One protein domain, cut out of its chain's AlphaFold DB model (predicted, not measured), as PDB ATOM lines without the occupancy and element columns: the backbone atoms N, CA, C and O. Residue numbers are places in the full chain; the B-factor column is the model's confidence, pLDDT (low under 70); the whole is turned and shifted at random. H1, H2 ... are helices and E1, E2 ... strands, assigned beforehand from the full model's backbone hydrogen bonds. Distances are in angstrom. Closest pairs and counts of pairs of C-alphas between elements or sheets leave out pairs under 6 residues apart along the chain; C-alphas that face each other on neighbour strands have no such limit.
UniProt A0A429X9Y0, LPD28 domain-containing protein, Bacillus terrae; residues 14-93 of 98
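Overview. This is residues 14 to 93 of the 98 residues of the protein "LPD28 domain-containing protein" of Bacillus terrae (UniProt A0A429X9Y0). Look for little regular structure: a small sheet of three short strands, with one helix, H1, crossing one face over E1 and E3, and long loops reaching out around them. Of 80 printed residues, 28 are in named elements, E1, E2, E3 and H1 along the chain; the class is mixed, and the antiparallel sheet runs E1, E3, E2. The whole is compact, radius of gyration of the C-alphas 12.7 A, and rounded, 35 by 31 by 30 A.

Along the chain. Find C-alpha 16 at (-35.728, -22.140, -14.661), where E1, residues 16 to 20, begins. E3 is residues 61 to 65, 13.6 A long; E2 is residues 34 to 38, 13.0 A. H1, residues 80 to 92, runs 18.3 A to C-alpha 92 at (-27.578, -31.328, -21.275).

Arrangement. Inner strand E3 is antiparallel to E1 at 160 degrees; N 17 and O 64 are within hydrogen-bond range at 2.9 A. E3 and E2 form a hairpin, antiparallel at 156 degrees, with N 36 and O 63 at 3.0 A. H1 is on the sheet at a height of 10.1 A, over a local plane of just 6 C-alphas, and runs across the strands, at 63 degrees to E1 on the local plane. The closest C-alphas of E1 and H1, Val 19 and Met 90, are 6.4 A apart. In H1 every O i to N i+4 pair is within hydrogen-bond range.

Size, cuts and confidence. The printed part has no cut, and its three links are long. The farthest C-alphas, Glu 31 and Asp 43, are 35.6 A apart. Check the B-factor column: pLDDT is under 70 at residues 14 to 17, 40 to 59, 72 and 89 to 93.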
ATOM      1  N   ARG A  14     -40.296 -16.879 -17.053       65.69
ATOM      2  CA  ARG A  14     -39.815 -17.182 -15.690       65.69
ATOM      3  C   ARG A  14     -38.642 -18.178 -15.776       65.69
ATOM      4  O   ARG A  14     -38.881 -19.383 -15.866       65.69
ATOM      5  N   PRO A  15     -37.378 -17.718 -15.763       65.88
ATOM      6  CA  PRO A  15     -36.233 -18.595 -15.998       65.88
ATOM      7  C   PRO A  15     -36.175 -19.741 -14.978       65.88
ATOM      8  O   PRO A  15     -36.258 -19.529 -13.763       65.88
ATOM      9  N   ILE A  16     -36.019 -20.966 -15.487       64.38
ATOM     10  CA  ILE A  16     -35.728 -22.140 -14.661       64.38
ATOM     11  C   ILE A  16     -34.221 -22.176 -14.429       64.38
ATOM     12  O   ILE A  16     -33.454 -22.452 -15.349       64.38
ATOM     13  N   LEU A  17     -33.800 -21.902 -13.196       67.94
ATOM     14  CA  LEU A  17     -32.382 -21.827 -12.830       67.94
ATOM     15  C   LEU A  17     -31.752 -23.196 -12.581       67.94
ATOM     16  O   LEU A  17     -30.534 -23.352 -12.667       67.94
ATOM     17  N   LEU A  18     -32.568 -24.189 -12.227       70.25
ATOM     18  CA  LEU A  18     -32.096 -25.522 -11.883       70.25
ATOM     19  C   LEU A  18     -33.149 -26.570 -12.233       70.25
ATOM     20  O   LEU A  18     -34.327 -26.408 -11.918       70.25
ATOM     21  N   VAL A  19     -32.689 -27.664 -12.841       70.81
ATOM     22  CA  VAL A  19     -33.444 -28.904 -13.045       70.81
ATOM     23  C   VAL A  19     -32.635 -30.032 -12.414       70.81
ATOM     24  O   VAL A  19     -31.461 -30.203 -12.734       70.81
ATOM     25  N   SER A  20     -33.244 -30.792 -11.507       76.19
ATOM     26  CA  SER A  20     -32.606 -31.915 -10.819       76.19
ATOM     27  C   SER A  20     -33.394 -33.196 -11.054       76.19
ATOM     28  O   SER A  20     -34.545 -33.305 -10.644       76.19
ATOM     29  N   SER A  21     -32.759 -34.209 -11.645       71.56
ATOM     30  CA  SER A  21     -33.332 -35.558 -11.804       71.56
ATOM     31  C   SER A  21     -33.538 -36.301 -10.474       71.56
ATOM     32  O   SER A  21     -34.133 -37.373 -10.442       71.56
ATOM     33  N   SER A  22     -33.050 -35.745  -9.362       75.19
ATOM     34  CA  SER A  22     -33.290 -36.222  -7.997       75.19
ATOM     35  C   SER A  22     -34.049 -35.178  -7.182       75.19
ATOM     36  O   SER A  22     -33.960 -33.980  -7.449       75.19
ATOM     37  N   ARG A  23     -34.765 -35.622  -6.147       80.69
ATOM     38  CA  ARG A  23     -35.423 -34.711  -5.200       80.69
ATOM     39  C   ARG A  23     -34.402 -33.838  -4.475       80.69
ATOM     40  O   ARG A  23     -33.454 -34.381  -3.910       80.69
ATOM     41  N   ILE A  24     -34.625 -32.528  -4.446       81.69
ATOM     42  CA  ILE A  24     -33.739 -31.562  -3.783       81.69
ATOM     43  C   ILE A  24     -34.066 -31.548  -2.278       81.69
ATOM     44  O   ILE A  24     -35.197 -31.213  -1.907       81.69
ATOM     45  N   PRO A  25     -33.127 -31.915  -1.383       86.75
ATOM     46  CA  PRO A  25     -33.349 -31.854   0.061       86.75
ATOM     47  C   PRO A  25     -33.606 -30.421   0.542       86.75
ATOM     48  O   PRO A  25     -32.989 -29.485   0.049       86.75
ATOM     49  N   GLU A  26     -34.441 -30.238   1.571       83.06
ATOM     50  CA  GLU A  26     -34.797 -28.898   2.080       83.06
ATOM     51  C   GLU A  26     -33.570 -28.051   2.461       83.06
ATOM     52  O   GLU A  26     -33.481 -26.882   2.115       83.06
ATOM     53  N   LYS A  27     -32.573 -28.685   3.090       88.62
ATOM     54  CA  LYS A  27     -31.271 -28.097   3.463       88.62
ATOM     55  C   LYS A  27     -30.380 -27.663   2.280       88.62
ATOM     56  O   LYS A  27     -29.329 -27.079   2.509       88.62
ATOM     57  N   GLU A  28     -30.735 -28.038   1.052       85.31
ATOM     58  CA  GLU A  28     -30.008 -27.727  -0.190       85.31
ATOM     59  C   GLU A  28     -30.789 -26.733  -1.072       85.31
ATOM     60  O   GLU A  28     -30.294 -26.314  -2.118       85.31
ATOM     61  N   LYS A  29     -31.987 -26.316  -0.640       85.75
ATOM     62  CA  LYS A  29     -32.732 -25.227  -1.270       85.75
ATOM     63  C   LYS A  29     -32.116 -23.876  -0.913       85.75
ATOM     64  O   LYS A  29     -31.678 -23.650   0.211       85.75
ATOM     65  N   GLN A  30     -32.105 -22.979  -1.889       87.69
ATOM     66  CA  GLN A  30     -31.587 -21.622  -1.772       87.69
ATOM     67  C   GLN A  30     -32.727 -20.655  -1.442       87.69
ATOM     68  O   GLN A  30     -33.835 -20.781  -1.970       87.69
ATOM     69  N   GLU A  31     -32.456 -19.679  -0.578       87.81
ATOM     70  CA  GLU A  31     -33.410 -18.608  -0.285       87.81
ATOM     71  C   GLU A  31     -33.684 -17.757  -1.534       87.81
ATOM     72  O   GLU A  31     -32.804 -17.544  -2.368       87.81
ATOM     73  N   GLY A  32     -34.922 -17.275  -1.670       85.69
ATOM     74  CA  GLY A  32     -35.362 -16.482  -2.822       85.69
ATOM     75  C   GLY A  32     -35.793 -17.288  -4.054       85.69
ATOM     76  O   GLY A  32     -36.331 -16.688  -4.980       85.69
ATOM     77  N   LEU A  33     -35.624 -18.618  -4.067       86.38
ATOM     78  CA  LEU A  33     -36.073 -19.483  -5.166       86.38
ATOM     79  C   LEU A  33     -37.356 -20.256  -4.835       86.38
ATOM     80  O   LEU A  33     -37.591 -20.679  -3.702       86.38
ATOM     81  N   TYR A  34     -38.166 -20.497  -5.866       86.19
ATOM     82  CA  TYR A  34     -39.420 -21.241  -5.793       86.19
ATOM     83  C   TYR A  34     -39.219 -22.645  -6.373       86.19
ATOM     84  O   TYR A  34     -38.844 -22.794  -7.534       86.19
ATOM     85  N   TYR A  35     -39.453 -23.676  -5.557       85.62
ATOM     86  CA  TYR A  35     -39.158 -25.075  -5.886       85.62
ATOM     87  C   TYR A  35     -40.424 -25.898  -6.143       85.62
ATOM     88  O   TYR A  35     -41.360 -25.858  -5.344       85.62
ATOM     89  N   TYR A  36     -40.407 -26.720  -7.196       85.56
ATOM     90  CA  TYR A  36     -41.527 -27.582  -7.588       85.56
ATOM     91  C   TYR A  36     -41.034 -28.993  -7.941       85.56
ATOM     92  O   TYR A  36     -40.067 -29.138  -8.685       85.56
ATOM     93  N   SER A  37     -41.711 -30.038  -7.453       84.56
ATOM     94  CA  SER A  37     -41.505 -31.415  -7.931       84.56
ATOM     95  C   SER A  37     -42.431 -31.709  -9.103       84.56
ATOM     96  O   SER A  37     -43.648 -31.576  -8.973       84.56
ATOM     97  N   VAL A  38     -41.879 -32.193 -10.212       79.69
ATOM     98  CA  VAL A  38     -42.650 -32.559 -11.399       79.69
ATOM     99  C   VAL A  38     -42.957 -34.055 -11.402       79.69
ATOM    100  O   VAL A  38     -42.070 -34.917 -11.367       79.69
ATOM    101  N   ARG A  39     -44.258 -34.359 -11.464       76.44
ATOM    102  CA  ARG A  39     -44.756 -35.649 -11.942       76.44
ATOM    103  C   ARG A  39     -44.804 -35.615 -13.465       76.44
ATOM    104  O   ARG A  39     -45.165 -34.615 -14.074       76.44
ATOM    105  N   HIS A  40     -44.489 -36.746 -14.057       69.56
ATOM    106  CA  HIS A  40     -44.891 -37.084 -15.412       69.56
ATOM    107  C   HIS A  40     -46.463 -37.425 -15.418       69.56
ATOM    108  O   HIS A  40     -47.085 -37.264 -14.365       69.56
ATOM    109  N   SER A  41     -47.149 -37.935 -16.479       62.97
ATOM    110  CA  SER A  41     -48.570 -38.494 -16.439       62.97
ATOM    111  C   SER A  41     -48.768 -40.048 -16.474       62.97
ATOM    112  O   SER A  41     -47.905 -40.754 -16.956       62.97
ATOM    113  N   ASP A  42     -49.868 -40.629 -15.993       62.22
ATOM    114  CA  ASP A  42     -49.927 -42.058 -15.580       62.22
ATOM    115  C   ASP A  42     -49.741 -43.164 -16.662       62.22
ATOM    116  O   ASP A  42     -49.460 -44.311 -16.313       62.22
ATOM    117  N   ASP A  43     -49.827 -42.851 -17.962       56.81
ATOM    118  CA  ASP A  43     -50.144 -43.835 -19.024       56.81
ATOM    119  C   ASP A  43     -48.969 -44.434 -19.849       56.81
ATOM    120  O   ASP A  43     -49.193 -45.173 -20.810       56.81
ATOM    121  N   CYS A  44     -47.700 -44.126 -19.562       44.94
ATOM    122  CA  CYS A  44     -46.532 -44.630 -20.323       44.94
ATOM    123  C   CYS A  44     -45.261 -44.570 -19.444       44.94
ATOM    124  O   CYS A  44     -45.309 -43.961 -18.398       44.94
ATOM    125  N   ALA A  45     -44.123 -45.199 -19.776       47.53
ATOM    126  CA  ALA A  45     -42.944 -45.221 -18.880       47.53
ATOM    127  C   ALA A  45     -42.041 -43.961 -18.930       47.53
ATOM    128  O   ALA A  45     -41.165 -43.799 -18.083       47.53
ATOM    129  N   PHE A  46     -42.291 -43.027 -19.857       49.84
ATOM    130  CA  PHE A  46     -41.832 -41.626 -19.739       49.84
ATOM    131  C   PHE A  46     -42.756 -40.811 -18.814       49.84
ATOM    132  O   PHE A  46     -42.707 -39.587 -18.759       49.84
ATOM    133  N   THR A  47     -43.618 -41.523 -18.086       47.09
ATOM    134  CA  THR A  47     -44.919 -41.103 -17.566       47.09
ATOM    135  C   THR A  47     -45.190 -41.954 -16.235       47.09
ATOM    136  O   THR A  47     -44.549 -42.999 -16.071       47.09
ATOM    137  N   PRO A  48     -45.866 -41.496 -15.141       40.03
ATOM    138  CA  PRO A  48     -45.919 -42.117 -13.821       40.03
ATOM    139  C   PRO A  48     -47.287 -42.337 -13.183       40.03
ATOM    140  O   PRO A  48     -48.068 -41.405 -13.026       40.03
ATOM    141  N   ALA A  49     -47.475 -43.501 -12.575       47.03
ATOM    142  CA  ALA A  49     -48.675 -43.778 -11.794       47.03
ATOM    143  C   ALA A  49     -48.717 -43.180 -10.361       47.03
ATOM    144  O   ALA A  49     -49.811 -43.010  -9.831       47.03
ATOM    145  N   THR A  50     -47.597 -42.907  -9.665       41.09
ATOM    146  CA  THR A  50     -47.629 -42.598  -8.207       41.09
ATOM    147  C   THR A  50     -46.521 -41.678  -7.658       41.09
ATOM    148  O   THR A  50     -45.382 -41.678  -8.098       41.09
ATOM    149  N   VAL A  51     -46.808 -40.919  -6.592       38.41
ATOM    150  CA  VAL A  51     -45.773 -40.273  -5.760       38.41
ATOM    151  C   VAL A  51     -46.034 -40.583  -4.281       38.41
ATOM    152  O   VAL A  51     -47.131 -40.392  -3.769       38.41
ATOM    153  N   GLU A  52     -45.005 -41.100  -3.606       39.94
ATOM    154  CA  GLU A  52     -45.025 -41.676  -2.258       39.94
ATOM    155  C   GLU A  52     -43.895 -41.083  -1.381       39.94
ATOM    156  O   GLU A  52     -43.247 -40.099  -1.736       39.94
ATOM    157  N   LYS A  53     -43.612 -41.672  -0.210       34.19
ATOM    158  CA  LYS A  53     -42.979 -40.924   0.887       34.19
ATOM    159  C   LYS A  53     -41.493 -40.515   0.796       34.19
ATOM    160  O   LYS A  53     -41.159 -39.532   1.442       34.19
ATOM    161  N   ARG A  54     -40.511 -41.119   0.108       37.22
ATOM    162  CA  ARG A  54     -40.280 -42.492  -0.399       37.22
ATOM    163  C   ARG A  54     -41.120 -43.038  -1.564       37.22
ATOM    164  O   ARG A  54     -41.545 -44.181  -1.508       37.22
ATOM    165  N   VAL A  55     -41.229 -42.255  -2.640       40.97
ATOM    166  CA  VAL A  55     -41.451 -42.733  -4.023       40.97
ATOM    167  C   VAL A  55     -40.461 -43.862  -4.352       40.97
ATOM    168  O   VAL A  55     -39.256 -43.607  -4.360       40.97
ATOM    169  N   ARG A  56     -40.922 -45.086  -4.644       48.56
ATOM    170  CA  ARG A  56     -40.072 -46.118  -5.295       48.56
ATOM    171  C   ARG A  56     -40.212 -46.163  -6.811       48.56
ATOM    172  O   ARG A  56     -39.335 -46.674  -7.498       48.56
ATOM    173  N   VAL A  57     -41.306 -45.623  -7.305       44.53
ATOM    174  CA  VAL A  57     -41.656 -45.470  -8.710       44.53
ATOM    175  C   VAL A  57     -42.316 -44.109  -8.827       44.53
ATOM    176  O   VAL A  57     -43.093 -43.794  -7.933       44.53
ATOM    177  N   HIS A  58     -42.031 -43.361  -9.907       55.69
ATOM    178  CA  HIS A  58     -42.936 -42.347 -10.479       55.69
ATOM    179  C   HIS A  58     -42.776 -40.822 -10.131       55.69
ATOM    180  O   HIS A  58     -43.666 -40.008 -10.384       55.69
ATOM    181  N   HIS A  59     -41.586 -40.380  -9.688       69.50
ATOM    182  CA  HIS A  59     -41.112 -38.967  -9.740       69.50
ATOM    183  C   HIS A  59     -40.242 -38.744 -10.992       69.50
ATOM    184  O   HIS A  59     -39.515 -39.668 -11.354       69.50
ATOM    185  N   MET A  60     -40.287 -37.558 -11.628       71.81
ATOM    186  CA  MET A  60     -39.447 -37.268 -12.809       71.81
ATOM    187  C   MET A  60     -38.231 -36.386 -12.494       71.81
ATOM    188  O   MET A  60     -37.103 -36.774 -12.780       71.81
ATOM    189  N   PHE A  61     -38.460 -35.188 -11.950       76.19
ATOM    190  CA  PHE A  61     -37.422 -34.205 -11.617       76.19
ATOM    191  C   PHE A  61     -37.994 -33.109 -10.703       76.19
ATOM    192  O   PHE A  61     -39.210 -32.970 -10.571       76.19
ATOM    193  N   ASP A  62     -37.123 -32.325 -10.078       83.44
ATOM    194  CA  ASP A  62     -37.463 -31.071  -9.399       83.44
ATOM    195  C   ASP A  62     -36.947 -29.874 -10.220       83.44
ATOM    196  O   ASP A  62     -35.901 -29.967 -10.867       83.44
ATOM    197  N   ILE A  63     -37.660 -28.746 -10.177       84.00
ATOM    198  CA  ILE A  63     -37.271 -27.468 -10.797       84.00
ATOM    199  C   ILE A  63     -37.207 -26.336  -9.770       84.00
ATOM    200  O   ILE A  63     -37.925 -26.367  -8.768       84.00
ATOM    201  N   ALA A  64     -36.388 -25.321 -10.055       84.19
ATOM    202  CA  ALA A  64     -36.339 -24.065  -9.308       84.19
ATOM    203  C   ALA A  64     -36.493 -22.846 -10.235       84.19
ATOM    204  O   ALA A  64     -35.868 -22.798 -11.297       84.19
ATOM    205  N   THR A  65     -37.282 -21.855  -9.818       81.38
ATOM    206  CA  THR A  65     -37.531 -20.601 -10.552       81.38
ATOM    207  C   THR A  65     -37.308 -19.370  -9.671       81.38
ATOM    208  O   THR A  65     -37.468 -19.428  -8.454       81.38
ATOM    209  N   GLU A  66     -36.976 -18.231 -10.284       81.81
ATOM    210  CA  GLU A  66     -36.820 -16.931  -9.591       81.81
ATOM    211  C   GLU A  66     -38.151 -16.299  -9.162       81.81
ATOM    212  O   GLU A  66     -38.204 -15.446  -8.278       81.81
ATOM    213  N   GLN A  67     -39.241 -16.692  -9.818       81.12
ATOM    214  CA  GLN A  67     -40.586 -16.171  -9.593       81.12
ATOM    215  C   GLN A  67     -41.562 -17.338  -9.431       81.12
ATOM    216  O   GLN A  67     -41.357 -18.385 -10.062       81.12
ATOM    217  N   PRO A  68     -42.632 -17.188  -8.630       83.38
ATOM    218  CA  PRO A  68     -43.585 -18.266  -8.425       83.38
ATOM    219  C   PRO A  68     -44.282 -18.614  -9.744       83.38
ATOM    220  O   PRO A  68     -44.654 -17.727 -10.513       83.38
ATOM    221  N   LEU A  69     -44.481 -19.902 -10.013       80.62
ATOM    222  CA  LEU A  69     -45.328 -20.377 -11.106       80.62
ATOM    223  C   LEU A  69     -46.809 -20.155 -10.775       80.62
ATOM    224  O   LEU A  69     -47.226 -20.275  -9.625       80.62
ATOM    225  N   ASP A  70     -47.596 -19.840 -11.803       81.31
ATOM    226  CA  ASP A  70     -49.054 -19.789 -11.698       81.31
ATOM    227  C   ASP A  70     -49.616 -21.192 -11.968       81.31
ATOM    228  O   ASP A  70     -49.398 -21.742 -13.056       81.31
ATOM    229  N   LEU A  71     -50.265 -21.756 -10.943       82.44
ATOM    230  CA  LEU A  71     -50.745 -23.141 -10.845       82.44
ATOM    231  C   LEU A  71     -52.271 -23.146 -10.605       82.44
ATOM    232  O   LEU A  71     -52.721 -23.355  -9.470       82.44
ATOM    233  N   PRO A  72     -53.091 -22.849 -11.629       69.06
ATOM    234  CA  PRO A  72     -54.538 -22.710 -11.482       69.06
ATOM    235  C   PRO A  72     -55.198 -24.062 -11.169       69.06
ATOM    236  O   PRO A  72     -55.475 -24.849 -12.065       69.06
ATOM    237  N   GLY A  73     -55.479 -24.311  -9.886       72.94
ATOM    238  CA  GLY A  73     -56.006 -25.592  -9.386       72.94
ATOM    239  C   GLY A  73     -54.999 -26.420  -8.577       72.94
ATOM    240  O   GLY A  73     -55.394 -27.389  -7.934       72.94
ATOM    241  N   GLY A  74     -53.732 -25.996  -8.523       74.06
ATOM    242  CA  GLY A  74     -52.644 -26.676  -7.811       74.06
ATOM    243  C   GLY A  74     -51.659 -27.413  -8.725       74.06
ATOM    244  O   GLY A  74     -50.581 -27.794  -8.269       74.06
ATOM    245  N   ASP A  75     -51.988 -27.563 -10.005       75.50
ATOM    246  CA  ASP A  75     -51.151 -28.154 -11.044       75.50
ATOM    247  C   ASP A  75     -51.028 -27.248 -12.285       75.50
ATOM    248  O   ASP A  75     -51.600 -26.157 -12.362       75.50
ATOM    249  N   LEU A  76     -50.186 -27.668 -13.230       78.94
ATOM    250  CA  LEU A  76     -49.942 -26.984 -14.498       78.94
ATOM    251  C   LEU A  76     -49.672 -28.022 -15.588       78.94
ATOM    252  O   LEU A  76     -48.677 -28.745 -15.530       78.94
ATOM    253  N   GLU A  77     -50.531 -28.060 -16.602       79.94
ATOM    254  CA  GLU A  77     -50.281 -28.839 -17.811       79.94
ATOM    255  C   GLU A  77     -49.208 -28.142 -18.664       79.94
ATOM    256  O   GLU A  77     -49.367 -26.991 -19.074       79.94
ATOM    257  N   LEU A  78     -48.098 -28.838 -18.918       76.62
ATOM    258  CA  LEU A  78     -47.006 -28.341 -19.755       76.62
ATOM    259  C   LEU A  78     -47.324 -28.553 -21.236       76.62
ATOM    260  O   LEU A  78     -47.646 -29.670 -21.650       76.62
ATOM    261  N   THR A  79     -47.124 -27.529 -22.063       79.00
ATOM    262  CA  THR A  79     -47.198 -27.678 -23.522       79.00
ATOM    263  C   THR A  79     -46.085 -28.594 -24.053       79.00
ATOM    264  O   THR A  79     -45.051 -28.807 -23.416       79.00
ATOM    265  N   LYS A  80     -46.240 -29.120 -25.276       75.12
ATOM    266  CA  LYS A  80     -45.213 -29.978 -25.908       75.12
ATOM    267  C   LYS A  80     -43.861 -29.272 -26.095       75.12
ATOM    268  O   LYS A  80     -42.829 -29.939 -26.078       75.12
ATOM    269  N   GLY A  81     -43.862 -27.949 -26.281       75.56
ATOM    270  CA  GLY A  81     -42.637 -27.146 -26.347       75.56
ATOM    271  C   GLY A  81     -41.922 -27.104 -24.996       75.56
ATOM    272  O   GLY A  81     -40.741 -27.423 -24.910       75.56
ATOM    273  N   GLU A  82     -42.671 -26.822 -23.934       76.31
ATOM    274  CA  GLU A  82     -42.173 -26.756 -22.557       76.31
ATOM    275  C   GLU A  82     -41.646 -28.113 -22.057       76.31
ATOM    276  O   GLU A  82     -40.557 -28.187 -21.485       76.31
ATOM    277  N   GLN A  83     -42.348 -29.213 -22.359       76.88
ATOM    278  CA  GLN A  83     -41.876 -30.580 -22.086       76.88
ATOM    279  C   GLN A  83     -40.536 -30.881 -22.784       76.88
ATOM    280  O   GLN A  83     -39.657 -31.526 -22.208       76.88
ATOM    281  N   LYS A  84     -40.356 -30.401 -24.023       75.69
ATOM    282  CA  LYS A  84     -39.109 -30.563 -24.783       75.69
ATOM    283  C   LYS A  84     -37.969 -29.733 -24.187       75.69
ATOM    284  O   LYS A  84     -36.854 -30.239 -24.106       75.69
ATOM    285  N   GLU A  85     -38.225 -28.494 -23.772       75.19
ATOM    286  CA  GLU A  85     -37.212 -27.626 -23.148       75.19
ATOM    287  C   GLU A  85     -36.732 -28.197 -21.801       75.19
ATOM    288  O   GLU A  85     -35.525 -28.303 -21.586       75.19
ATOM    289  N   ILE A  86     -37.645 -28.719 -20.972       73.62
ATOM    290  CA  ILE A  86     -37.323 -29.537 -19.786       73.62
ATOM    291  C   ILE A  86     -36.437 -30.734 -20.134       73.62
ATOM    292  O   ILE A  86     -35.418 -30.959 -19.485       73.62
ATOM    293  N   PHE A  87     -36.809 -31.513 -21.155       72.62
ATOM    294  CA  PHE A  87     -36.064 -32.716 -21.520       72.62
ATOM    295  C   PHE A  87     -34.635 -32.374 -21.963       72.62
ATOM    296  O   PHE A  87     -33.687 -33.049 -21.569       72.62
ATOM    297  N   LEU A  88     -34.465 -31.282 -22.713       72.50
ATOM    298  CA  LEU A  88     -33.148 -30.764 -23.084       72.50
ATOM    299  C   LEU A  88     -32.347 -30.306 -21.853       72.50
ATOM    300  O   LEU A  88     -31.178 -30.666 -21.741       72.50
ATOM    301  N   ALA A  89     -32.957 -29.586 -20.908       68.75
ATOM    302  CA  ALA A  89     -32.290 -29.161 -19.672       68.75
ATOM    303  C   ALA A  89     -31.876 -30.342 -18.769       68.75
ATOM    304  O   ALA A  89     -30.813 -30.306 -18.155       68.75
ATOM    305  N   MET A  90     -32.662 -31.427 -18.724       67.38
ATOM    306  CA  MET A  90     -32.264 -32.660 -18.030       67.38
ATOM    307  C   MET A  90     -31.083 -33.366 -18.709       67.38
ATOM    308  O   MET A  90     -30.186 -33.852 -18.023       67.38
ATOM    309  N   VAL A  91     -31.090 -33.459 -20.043       66.50
ATOM    310  CA  VAL A  91     -30.082 -34.214 -20.811       66.50
ATOM    311  C   VAL A  91     -28.747 -33.474 -20.902       66.50
ATOM    312  O   VAL A  91     -27.694 -34.108 -20.841       66.50
ATOM    313  N   TYR A  92     -28.775 -32.147 -21.047       64.06
ATOM    314  CA  TYR A  92     -27.578 -31.328 -21.275       64.06
ATOM    315  C   TYR A  92     -27.082 -30.581 -20.026       64.06
ATOM    316  O   TYR A  92     -26.063 -29.894 -20.091       64.06
ATOM    317  N   GLY A  93     -27.745 -30.766 -18.881       52.22
ATOM    318  CA  GLY A  93     -27.412 -30.101 -17.623       52.22
ATOM    319  C   GLY A  93     -27.981 -28.678 -17.527       52.22
ATOM    320  O   GLY A  93     -28.626 -28.193 -18.461       52.22
TER     321      GLY A  93